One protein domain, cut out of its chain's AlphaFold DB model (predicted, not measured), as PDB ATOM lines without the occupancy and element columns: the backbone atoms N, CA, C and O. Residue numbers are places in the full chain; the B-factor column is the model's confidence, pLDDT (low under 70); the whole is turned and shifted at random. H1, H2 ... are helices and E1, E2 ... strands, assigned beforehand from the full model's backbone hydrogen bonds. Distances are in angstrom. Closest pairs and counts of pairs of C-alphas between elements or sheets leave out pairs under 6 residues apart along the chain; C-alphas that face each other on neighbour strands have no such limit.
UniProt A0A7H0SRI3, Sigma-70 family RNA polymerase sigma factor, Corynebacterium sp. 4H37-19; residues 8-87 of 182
ATOM      1  N   TYR A   8      -4.681 -63.171  -9.527       82.38
ATOM      2  CA  TYR A   8      -5.502 -63.359  -8.335       82.38
ATOM      3  C   TYR A   8      -4.652 -63.252  -7.069       82.38
ATOM      4  O   TYR A   8      -3.466 -63.579  -7.064       82.38
ATOM      5  N   THR A   9      -5.267 -62.806  -5.975       87.06
ATOM      6  CA  THR A   9      -4.666 -62.902  -4.641       87.06
ATOM      7  C   THR A   9      -5.412 -63.963  -3.852       87.06
ATOM      8  O   THR A   9      -6.610 -63.823  -3.624       87.06
ATOM      9  N   VAL A  10      -4.705 -65.007  -3.430       86.19
ATOM     10  CA  VAL A  10      -5.258 -66.116  -2.646       86.19
ATOM     11  C   VAL A  10      -4.652 -66.093  -1.252       86.19
ATOM     12  O   VAL A  10      -3.462 -65.833  -1.089       86.19
ATOM     13  N   GLN A  11      -5.468 -66.351  -0.235       86.62
ATOM     14  CA  GLN A  11      -5.028 -66.430   1.153       86.62
ATOM     15  C   GLN A  11      -5.012 -67.888   1.600       86.62
ATOM     16  O   GLN A  11      -6.022 -68.575   1.488       86.62
ATOM     17  N   LEU A  12      -3.875 -68.348   2.117       84.06
ATOM     18  CA  LEU A  12      -3.702 -69.706   2.628       84.06
ATOM     19  C   LEU A  12      -3.207 -69.666   4.070       84.06
ATOM     20  O   LEU A  12      -2.456 -68.768   4.469       84.06
ATOM     21  N   PHE A  13      -3.641 -70.641   4.864       83.25
ATOM     22  CA  PHE A  13      -3.106 -70.835   6.201       83.25
ATOM     23  C   PHE A  13      -1.795 -71.601   6.109       83.25
ATOM     24  O   PHE A  13      -1.705 -72.628   5.456       83.25
ATOM     25  N   VAL A  14      -0.779 -71.100   6.796       83.50
ATOM     26  CA  VAL A  14       0.515 -71.766   6.921       83.50
ATOM     27  C   VAL A  14       0.786 -71.984   8.400       83.50
ATOM     28  O   VAL A  14       0.458 -71.127   9.231       83.50
ATOM     29  N   GLU A  15       1.373 -73.125   8.745       76.75
ATOM     30  CA  GLU A  15       1.770 -73.431  10.116       76.75
ATOM     31  C   GLU A  15       2.681 -72.336  10.692       76.75
ATOM     32  O   GLU A  15       3.558 -71.781  10.017       76.75
ATOM     33  N   ARG A  16       2.453 -71.976  11.961       78.25
ATOM     34  CA  ARG A  16       3.385 -71.114  12.685       78.25
ATOM     35  C   ARG A  16       4.550 -71.961  13.176       78.25
ATOM     36  O   ARG A  16       4.368 -72.835  14.005       78.25
ATOM     37  N   THR A  17       5.758 -71.636  12.739       68.62
ATOM     38  CA  THR A  17       6.980 -72.294  13.229       68.62
ATOM     39  C   THR A  17       7.523 -71.666  14.515       68.62
ATOM     40  O   THR A  17       8.324 -72.270  15.216       68.62
ATOM     41  N   GLN A  18       7.084 -70.450  14.861       66.50
ATOM     42  CA  GLN A  18       7.492 -69.736  16.074       66.50
ATOM     43  C   GLN A  18       6.270 -69.286  16.878       66.50
ATOM     44  O   GLN A  18       5.322 -68.729  16.318       66.50
ATOM     45  N   LYS A  19       6.312 -69.486  18.205       71.38
ATOM     46  CA  LYS A  19       5.240 -69.109  19.152       71.38
ATOM     47  C   LYS A  19       3.854 -69.633  18.737       71.38
ATOM     48  O   LYS A  19       2.840 -68.952  18.919       71.38
ATOM     49  N   ALA A  20       3.813 -70.821  18.139       74.50
ATOM     50  CA  ALA A  20       2.566 -71.502  17.829       74.50
ATOM     51  C   ALA A  20       1.852 -71.907  19.122       74.50
ATOM     52  O   ALA A  20       2.480 -72.217  20.130       74.50
ATOM     53  N   SER A  21       0.525 -71.867  19.106       76.44
ATOM     54  CA  SER A  21      -0.300 -72.308  20.230       76.44
ATOM     55  C   SER A  21      -1.562 -72.960  19.694       76.44
ATOM     56  O   SER A  21      -1.998 -72.633  18.594       76.44
ATOM     57  N   GLU A  22      -2.212 -73.819  20.477       73.56
ATOM     58  CA  GLU A  22      -3.486 -74.427  20.062       73.56
ATOM     59  C   GLU A  22      -4.567 -73.396  19.702       73.56
ATOM     60  O   GLU A  22      -5.493 -73.698  18.945       73.56
ATOM     61  N   ARG A  23      -4.468 -72.181  20.258       75.00
ATOM     62  CA  ARG A  23      -5.375 -71.072  19.955       75.00
ATOM     63  C   ARG A  23      -5.061 -70.423  18.606       75.00
ATOM     64  O   ARG A  23      -5.983 -70.019  17.905       75.00
ATOM     65  N   TYR A  24      -3.782 -70.354  18.240       80.00
ATOM     66  CA  TYR A  24      -3.295 -69.754  16.997       80.00
ATOM     67  C   TYR A  24      -2.232 -70.660  16.348       80.00
ATOM     68  O   TYR A  24      -1.043 -70.334  16.403       80.00
ATOM     69  N   PRO A  25      -2.640 -71.809  15.777       80.19
ATOM     70  CA  PRO A  25      -1.710 -72.800  15.231       80.19
ATOM     71  C   PRO A  25      -1.132 -72.381  13.874       80.19
ATOM     72  O   PRO A  25      -0.018 -72.750  13.518       80.19
ATOM     73  N   THR A  26      -1.862 -71.551  13.131       84.94
ATOM     74  CA  THR A  26      -1.493 -71.096  11.791       84.94
ATOM     75  C   THR A  26      -1.453 -69.571  11.703       84.94
ATOM     76  O   THR A  26      -1.888 -68.830  12.597       84.94
ATOM     77  N   ARG A  27      -0.858 -69.066  10.628       86.81
ATOM     78  CA  ARG A  27      -0.932 -67.668  10.204       86.81
ATOM     79  C   ARG A  27      -1.430 -67.619   8.768       86.81
ATOM     80  O   ARG A  27      -1.171 -68.532   7.994       86.81
ATOM     81  N   LEU A  28      -2.118 -66.542   8.424       86.06
ATOM     82  CA  LEU A  28      -2.582 -66.319   7.066       86.06
ATOM     83  C   LEU A  28      -1.453 -65.713   6.227       86.06
ATOM     84  O   LEU A  28      -0.750 -64.812   6.696       86.06
ATOM     85  N   VAL A  29      -1.280 -66.207   5.005       88.44
ATOM     86  CA  VAL A  29      -0.316 -65.694   4.029       88.44
ATOM     87  C   VAL A  29      -1.034 -65.470   2.706       88.44
ATOM     88  O   VAL A  29      -1.798 -66.323   2.259       88.44
ATOM     89  N   SER A  30      -0.793 -64.314   2.093       89.75
ATOM     90  CA  SER A  30      -1.349 -63.964   0.788       89.75
ATOM     91  C   SER A  30      -0.345 -64.286  -0.313       89.75
ATOM     92  O   SER A  30       0.799 -63.834  -0.258       89.75
ATOM     93  N   TYR A  31      -0.795 -65.007  -1.332       86.69
ATOM     94  CA  TYR A  31      -0.040 -65.331  -2.534       86.69
ATOM     95  C   TYR A  31      -0.677 -64.640  -3.734       86.69
ATOM     96  O   TYR A  31      -1.902 -64.600  -3.855       86.69
ATOM     97  N   ARG A  32       0.155 -64.093  -4.619       90.50
ATOM     98  CA  ARG A  32      -0.289 -63.591  -5.921       90.50
ATOM     99  C   ARG A  32      -0.025 -64.679  -6.944       90.50
ATOM    100  O   ARG A  32       1.126 -65.064  -7.111       90.50
ATOM    101  N   ILE A  33      -1.084 -65.150  -7.584       88.38
ATOM    102  CA  ILE A  33      -1.026 -66.186  -8.614       88.38
ATOM    103  C   ILE A  33      -1.591 -65.638  -9.918       88.38
ATOM    104  O   ILE A  33      -2.414 -64.721  -9.911       88.38
ATOM    105  N   THR A  34      -1.158 -66.172 -11.048       91.69
ATOM    106  CA  THR A  34      -1.717 -65.821 -12.358       91.69
ATOM    107  C   THR A  34      -3.059 -66.524 -12.587       91.69
ATOM    108  O   THR A  34      -3.390 -67.506 -11.920       91.69
ATOM    109  N   VAL A  35      -3.849 -66.045 -13.555       88.50
ATOM    110  CA  VAL A  35      -5.085 -66.740 -13.975       88.50
ATOM    111  C   VAL A  35      -4.798 -68.187 -14.389       88.50
ATOM    112  O   VAL A  35      -5.524 -69.083 -13.974       88.50
ATOM    113  N   SER A  36      -3.714 -68.435 -15.132       88.50
ATOM    114  CA  SER A  36      -3.367 -69.794 -15.569       88.50
ATOM    115  C   SER A  36      -3.004 -70.709 -14.397       88.50
ATOM    116  O   SER A  36      -3.337 -71.888 -14.410       88.50
ATOM    117  N   GLU A  37      -2.345 -70.186 -13.358       88.50
ATOM    118  CA  GLU A  37      -2.075 -70.955 -12.136       88.50
ATOM    119  C   GLU A  37      -3.373 -71.299 -11.394       88.50
ATOM    120  O   GLU A  37      -3.543 -72.431 -10.941       88.50
ATOM    121  N   ALA A  38      -4.320 -70.357 -11.321       88.50
ATOM    122  CA  ALA A  38      -5.631 -70.603 -10.725       88.50
ATOM    123  C   ALA A  38      -6.435 -71.660 -11.506       88.50
ATOM    124  O   ALA A  38      -7.057 -72.527 -10.894       88.50
ATOM    125  N   GLU A  39      -6.386 -71.640 -12.841       90.75
ATOM    126  CA  GLU A  39      -7.019 -72.653 -13.697       90.75
ATOM    127  C   GLU A  39      -6.453 -74.051 -13.436       90.75
ATOM    128  O   GLU A  39      -7.219 -74.995 -13.239       90.75
ATOM    129  N   VAL A  40      -5.125 -74.175 -13.335       92.50
ATOM    130  CA  VAL A  40      -4.464 -75.444 -12.990       92.50
ATOM    131  C   VAL A  40      -4.914 -75.943 -11.616       92.50
ATOM    132  O   VAL A  40      -5.179 -77.134 -11.449       92.50
ATOM    133  N   MET A  41      -5.036 -75.054 -10.626       91.25
ATOM    134  CA  MET A  41      -5.520 -75.427  -9.292       91.25
ATOM    135  C   MET A  41      -6.961 -75.952  -9.331       91.25
ATOM    136  O   MET A  41      -7.249 -76.978  -8.713       91.25
ATOM    137  N   VAL A  42      -7.852 -75.298 -10.082       92.81
ATOM    138  CA  VAL A  42      -9.252 -75.728 -10.246       92.81
ATOM    139  C   VAL A  42      -9.348 -77.064 -10.985       92.81
ATOM    140  O   VAL A  42     -10.109 -77.943 -10.574       92.81
ATOM    141  N   GLU A  43      -8.567 -77.247 -12.049       94.75
ATOM    142  CA  GLU A  43      -8.527 -78.495 -12.812       94.75
ATOM    143  C   GLU A  43      -8.035 -79.659 -11.946       94.75
ATOM    144  O   GLU A  43      -8.649 -80.730 -11.921       94.75
ATOM    145  N   ARG A  44      -6.949 -79.452 -11.189       92.75
ATOM    146  CA  ARG A  44      -6.403 -80.479 -10.297       92.75
ATOM    147  C   ARG A  44      -7.346 -80.821  -9.155       92.75
ATOM    148  O   ARG A  44      -7.536 -82.008  -8.893       92.75
ATOM    149  N   ASP A  45      -7.976 -79.828  -8.534       93.94
ATOM    150  CA  ASP A  45      -9.015 -80.050  -7.526       93.94
ATOM    151  C   ASP A  45     -10.161 -80.914  -8.072       93.94
ATOM    152  O   ASP A  45     -10.567 -81.899  -7.451       93.94
ATOM    153  N   LEU A  46     -10.661 -80.575  -9.263       91.75
ATOM    154  CA  LEU A  46     -11.730 -81.326  -9.911       91.75
ATOM    155  C   LEU A  46     -11.311 -82.771 -10.204       91.75
ATOM    156  O   LEU A  46     -12.072 -83.697  -9.921       91.75
ATOM    157  N   ALA A  47     -10.110 -82.970 -10.748       91.94
ATOM    158  CA  ALA A  47      -9.587 -84.294 -11.067       91.94
ATOM    159  C   ALA A  47      -9.462 -85.176  -9.814       91.94
ATOM    160  O   ALA A  47      -9.899 -86.326  -9.834       91.94
ATOM    161  N   ILE A  48      -8.932 -84.628  -8.714       89.81
ATOM    162  CA  ILE A  48      -8.806 -85.337  -7.432       89.81
ATOM    163  C   ILE A  48     -10.189 -85.717  -6.890       89.81
ATOM    164  O   ILE A  48     -10.412 -86.874  -6.530       89.81
ATOM    165  N   ARG A  49     -11.145 -84.776  -6.876       92.06
ATOM    166  CA  ARG A  49     -12.506 -85.044  -6.381       92.06
ATOM    167  C   ARG A  49     -13.249 -86.071  -7.227       92.06
ATOM    168  O   ARG A  49     -13.950 -86.906  -6.668       92.06
ATOM    169  N   ARG A  50     -13.089 -86.041  -8.552       91.75
ATOM    170  CA  ARG A  50     -13.674 -87.051  -9.447       91.75
ATOM    171  C   ARG A  50     -13.066 -88.428  -9.231       91.75
ATOM    172  O   ARG A  50     -13.805 -89.400  -9.186       91.75
ATOM    173  N   ALA A  51     -11.748 -88.512  -9.057       90.88
ATOM    174  CA  ALA A  51     -11.068 -89.786  -8.838       90.88
ATOM    175  C   ALA A  51     -11.526 -90.500  -7.554       90.88
ATOM    176  O   ALA A  51     -11.522 -91.726  -7.507       90.88
ATOM    177  N   GLY A  52     -11.922 -89.746  -6.522       84.56
ATOM    178  CA  GLY A  52     -12.381 -90.289  -5.241       84.56
ATOM    179  C   GLY A  52     -13.895 -90.478  -5.101       84.56
ATOM    180  O   GLY A  52     -14.340 -90.872  -4.026       84.56
ATOM    181  N   ALA A  53     -14.694 -90.168  -6.125       88.06
ATOM    182  CA  ALA A  53     -16.152 -90.148  -6.016       88.06
ATOM    183  C   ALA A  53     -16.830 -91.326  -6.719       88.06
ATOM    184  O   ALA A  53     -16.430 -91.726  -7.807       88.06
ATOM    185  N   GLU A  54     -17.932 -91.812  -6.141       84.62
ATOM    186  CA  GLU A  54     -18.773 -92.849  -6.761       84.62
ATOM    187  C   GLU A  54     -19.460 -92.363  -8.047       84.62
ATOM    188  O   GLU A  54     -19.666 -93.149  -8.966       84.62
ATOM    189  N   ASN A  55     -19.785 -91.066  -8.138       90.19
ATOM    190  CA  ASN A  55     -20.444 -90.451  -9.296       90.19
ATOM    191  C   ASN A  55     -19.638 -89.239  -9.811       90.19
ATOM    192  O   ASN A  55     -20.010 -88.091  -9.545       90.19
ATOM    193  N   PRO A  56     -18.528 -89.462 -10.536       84.12
ATOM    194  CA  PRO A  56     -17.604 -88.402 -10.948       84.12
ATOM    195  C   PRO A  56     -18.234 -87.359 -11.885       84.12
ATOM    196  O   PRO A  56     -17.878 -86.179 -11.827       84.12
ATOM    197  N   ASP A  57     -19.202 -87.754 -12.712       86.75
ATOM    198  CA  ASP A  57     -19.818 -86.872 -13.713       86.75
ATOM    199  C   ASP A  57     -20.701 -85.775 -13.102       86.75
ATOM    200  O   ASP A  57     -20.901 -84.725 -13.711       86.75
ATOM    201  N   GLN A  58     -21.187 -85.974 -11.871       86.25
ATOM    202  CA  GLN A  58     -21.973 -84.967 -11.146       86.25
ATOM    203  C   GLN A  58     -21.098 -83.906 -10.469       86.25
ATOM    204  O   GLN A  58     -21.602 -82.904  -9.959       86.25
ATOM    205  N   ILE A  59     -19.779 -84.105 -10.457       87.69
ATOM    206  CA  ILE A  59     -18.845 -83.208  -9.787       87.69
ATOM    207  C   ILE A  59     -18.399 -82.121 -10.761       87.69
ATOM    208  O   ILE A  59     -17.737 -82.390 -11.769       87.69
ATOM    209  N   GLY A  60     -18.759 -80.881 -10.429       88.81
ATOM    210  CA  GLY A  60     -18.353 -79.669 -11.136       88.81
ATOM    211  C   GLY A  60     -17.105 -78.991 -10.545       88.81
ATOM    212  O   GLY A  60     -16.689 -79.300  -9.414       88.81
ATOM    213  N   PRO A  61     -16.492 -78.065 -11.305       91.69
ATOM    214  CA  PRO A  61     -15.370 -77.260 -10.832       91.69
ATOM    215  C   PRO A  61     -15.799 -76.348  -9.677       91.69
ATOM    216  O   PRO A  61     -16.938 -75.883  -9.619       91.69
ATOM    217  N   ARG A  62     -14.868 -76.102  -8.754       91.56
ATOM    218  CA  ARG A  62     -15.026 -75.140  -7.658       91.56
ATOM    219  C   ARG A  62     -14.266 -73.864  -7.966       91.56
ATOM    220  O   ARG A  62     -13.366 -73.874  -8.800       91.56
ATOM    221  N   THR A  63     -14.621 -72.778  -7.288       91.44
ATOM    222  CA  THR A  63     -13.839 -71.544  -7.400       91.44
ATOM    223  C   THR A  63     -12.536 -71.662  -6.615       91.44
ATOM    224  O   THR A  63     -12.421 -72.464  -5.682       91.44
ATOM    225  N   ILE A  64     -11.547 -70.843  -6.975       87.94
ATOM    226  CA  ILE A  64     -10.245 -70.845  -6.304       87.94
ATOM    227  C   ILE A  64     -10.363 -70.478  -4.818       87.94
ATOM    228  O   ILE A  64      -9.649 -71.033  -3.986       87.94
ATOM    229  N   GLU A  65     -11.314 -69.614  -4.458       86.56
ATOM    230  CA  GLU A  65     -11.570 -69.217  -3.072       86.56
ATOM    231  C   GLU A  65     -12.129 -70.377  -2.246       86.56
ATOM    232  O   GLU A  65     -11.738 -70.556  -1.096       86.56
ATOM    233  N   GLN A  66     -13.009 -71.197  -2.831       86.62
ATOM    234  CA  GLN A  66     -13.555 -72.380  -2.161       86.62
ATOM    235  C   GLN A  66     -12.475 -73.434  -1.913       86.62
ATOM    236  O   GLN A  66     -12.452 -74.056  -0.852       86.62
ATOM    237  N   ILE A  67     -11.575 -73.618  -2.883       89.38
ATOM    238  CA  ILE A  67     -10.433 -74.529  -2.759       89.38
ATOM    239  C   ILE A  67      -9.490 -74.029  -1.658       89.38
ATOM    240  O   ILE A  67      -9.111 -74.795  -0.775       89.38
ATOM    241  N   ALA A  68      -9.158 -72.736  -1.664       87.19
ATOM    242  CA  ALA A  68      -8.282 -72.128  -0.665       87.19
ATOM    243  C   ALA A  68      -8.863 -72.183   0.759       87.19
ATOM    244  O   ALA A  68      -8.129 -72.463   1.706       87.19
ATOM    245  N   ASP A  69     -10.172 -71.959   0.921       85.56
ATOM    246  CA  ASP A  69     -10.852 -72.059   2.218       85.56
ATOM    247  C   ASP A  69     -10.842 -73.494   2.767       85.56
ATOM    248  O   ASP A  69     -10.570 -73.705   3.952       85.56
ATOM    249  N   GLU A  70     -11.089 -74.501   1.921       86.06
ATOM    250  CA  GLU A  70     -11.024 -75.901   2.352       86.06
ATOM    251  C   GLU A  70      -9.606 -76.308   2.761       86.06
ATOM    252  O   GLU A  70      -9.425 -76.833   3.864       86.06
ATOM    253  N   LEU A  71      -8.608 -76.031   1.916       84.94
ATOM    254  CA  LEU A  71      -7.201 -76.294   2.231       84.94
ATOM    255  C   LEU A  71      -6.803 -75.593   3.532       84.94
ATOM    256  O   LEU A  71      -6.245 -76.203   4.440       84.94
ATOM    257  N   GLY A  72      -7.215 -74.336   3.684       78.19
ATOM    258  CA  GLY A  72      -6.986 -73.555   4.887       78.19
ATOM    259  C   GLY A  72      -7.548 -74.181   6.167       78.19
ATOM    260  O   GLY A  72      -6.884 -74.188   7.207       78.19
ATOM    261  N   LYS A  73      -8.761 -74.743   6.105       81.19
ATOM    262  CA  LYS A  73      -9.370 -75.483   7.222       81.19
ATOM    263  C   LYS A  73      -8.606 -76.765   7.536       81.19
ATOM    264  O   LYS A  73      -8.426 -77.084   8.713       81.19
ATOM    265  N   GLN A  74      -8.167 -77.493   6.510       81.44
ATOM    266  CA  GLN A  74      -7.363 -78.704   6.679       81.44
ATOM    267  C   GLN A  74      -6.032 -78.376   7.363       81.44
ATOM    268  O   GLN A  74      -5.723 -78.976   8.393       81.44
ATOM    269  N   ASP A  75      -5.311 -77.362   6.886       83.19
ATOM    270  CA  ASP A  75      -4.035 -76.922   7.459       83.19
ATOM    271  C   ASP A  75      -4.185 -76.433   8.902       83.19
ATOM    272  O   ASP A  75      -3.399 -76.802   9.776       83.19
ATOM    273  N   TYR A  76      -5.236 -75.660   9.201       82.12
ATOM    274  CA  TYR A  76      -5.541 -75.247  10.573       82.12
ATOM    275  C   TYR A  76      -5.764 -76.450  11.498       82.12
ATOM    276  O   TYR A  76      -5.198 -76.511  12.595       82.12
ATOM    277  N   ASN A  77      -6.585 -77.411  11.067       78.75
ATOM    278  CA  ASN A  77      -6.895 -78.600  11.855       78.75
ATOM    279  C   ASN A  77      -5.660 -79.484  12.049       78.75
ATOM    280  O   ASN A  77      -5.425 -79.953  13.164       78.75
ATOM    281  N   ASN A  78      -4.851 -79.658  11.004       81.00
ATOM    282  CA  ASN A  78      -3.607 -80.417  11.047       81.00
ATOM    283  C   ASN A  78      -2.593 -79.769  11.988       81.00
ATOM    284  O   ASN A  78      -2.102 -80.445  12.885       81.00
ATOM    285  N   ALA A  79      -2.352 -78.462  11.876       78.94
ATOM    286  CA  ALA A  79      -1.441 -77.747  12.771       78.94
ATOM    287  C   ALA A  79      -1.921 -77.796  14.234       78.94
ATOM    288  O   ALA A  79      -1.141 -78.021  15.158       78.94
ATOM    289  N   LYS A  80      -3.232 -77.661  14.476       80.81
ATOM    290  CA  LYS A  80      -3.804 -77.799  15.825       80.81
ATOM    291  C   LYS A  80      -3.641 -79.211  16.385       80.81
ATOM    292  O   LYS A  80      -3.365 -79.376  17.572       80.81
ATOM    293  N   LYS A  81      -3.837 -80.222  15.538       79.31
ATOM    294  CA  LYS A  81      -3.633 -81.633  15.866       79.31
ATOM    295  C   LYS A  81      -2.159 -81.896  16.179       79.31
ATOM    296  O   LYS A  81      -1.888 -82.470  17.225       79.31
ATOM    297  N   GLN A  82      -1.234 -81.411  15.351       78.88
ATOM    298  CA  GLN A  82       0.206 -81.495  15.595       78.88
ATOM    299  C   GLN A  82       0.549 -80.915  16.964       78.88
ATOM    300  O   GLN A  82       1.039 -81.650  17.808       78.88
ATOM    301  N   LEU A  83       0.151 -79.676  17.270       75.94
ATOM    302  CA  LEU A  83       0.427 -79.077  18.583       75.94
ATOM    303  C   LEU A  83      -0.106 -79.907  19.759       75.94
ATOM    304  O   LEU A  83       0.569 -80.034  20.773       75.94
ATOM    305  N   ARG A  84      -1.282 -80.529  19.636       70.19
ATOM    306  CA  ARG A  84      -1.816 -81.414  20.690       70.19
ATOM    307  C   ARG A  84      -0.998 -82.679  20.912       70.19
ATOM    308  O   ARG A  84      -1.089 -83.258  21.991       70.19
ATOM    309  N   HIS A  85      -0.279 -83.126  19.892       69.19
ATOM    310  CA  HIS A  85       0.433 -84.397  19.892       69.19
ATOM    311  C   HIS A  85       1.954 -84.243  19.996       69.19
ATOM    312  O   HIS A  85       2.606 -85.188  20.420       69.19
ATOM    313  N   THR A  86       2.503 -83.076  19.660       64.12
ATOM    314  CA  THR A  86       3.946 -82.793  19.670       64.12
ATOM    315  C   THR A  86       4.344 -81.747  20.706       64.12
ATOM    316  O   THR A  86       5.502 -81.704  21.111       64.12
ATOM    317  N   THR A  87       3.415 -80.904  21.178       54.81
ATOM    318  CA  THR A  87       3.726 -79.961  22.259       54.81
ATOM    319  C   THR A  87       3.619 -80.684  23.595       54.81
ATOM    320  O   THR A  87       2.539 -81.136  23.980       54.81
TER     321      THR A  87
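AT A GLANCE: This is residues 8 to 87 of the 182 residues of the protein "Sigma-70 family RNA polymerase sigma factor" of Corynebacterium sp. 4H37-19 (UniProt A0A7H0SRI3). A long hairpin of two strands, E1 and E2, has helix H2 running along it, mainly over E1, and helix H1 makes a corner with the hairpin at the end of E2, near Tyr 8 of E1, and runs away from it toward the side on which H2 lies. H1 follows E2 directly, and the first residues of H2 meet H1 partway along its length. The printed part has 80 residues, with the named elements in the order E1, E2, H1, H2 and an all-antiparallel sheet E1 - E2; the class is mixed, helices and strands. The whole is loose, with a radius of gyration of the C-alphas of 15.1 A, and flat, spanning 43 by 32 by 13 A.

IN THESE COORDINATES: E1, residues 8 to 15, begins at C-alpha 8 (-5.502, -63.359, -8.335) and is 22.2 A long from first to last C-alpha. E2, residues 26 to 34, is 24.7 A long. H1, residues 35 to 51, is 24.4 A long and begins at C-alpha 35 (-5.085, -66.740, -13.975). H2, residues 64 to 86, is 31.9 A long and ends at C-alpha 86 (3.946, -82.793, 19.670).

HOW THE PARTS SIT: E1 and E2 form a hairpin, antiparallel at 151 degrees, with N 8 and O 33 2.8 A apart and N 14 and O 27 2.9 A apart, both within hydrogen-bond range. The closest C-alphas of E1 and H2, those of Phe 13 and Gly 72, are 4.9 A apart. Those of E2 and H2, Thr 26 and Tyr 76, are 5.9 A apart. The closest C-alphas of E1 and H1, those of Tyr 8 and Val 35, are 6.6 A apart. H1, with residues 38 to 45 alone, and H2, with residues 64 to 67 alone, touch; their closest C-alphas, those of Val 42 and Ile 64, are 6.4 A apart. They run the same way at a steep tilt of 68 degrees, only just short of about perpendicular. In H1 and H2 every O i to N i+4 pair is within hydrogen-bond range.

THE WHOLE: The two C-alphas farthest apart, those of Lys 19 and Asp 57, are 45.0 A apart. The printed part has no cut. The link from H1 to H2, residues 52 to 63, is long. Confidence is under 70 at residues 17 to 18 and 85 to 87, against a mean pLDDT of the printed part of 84.1.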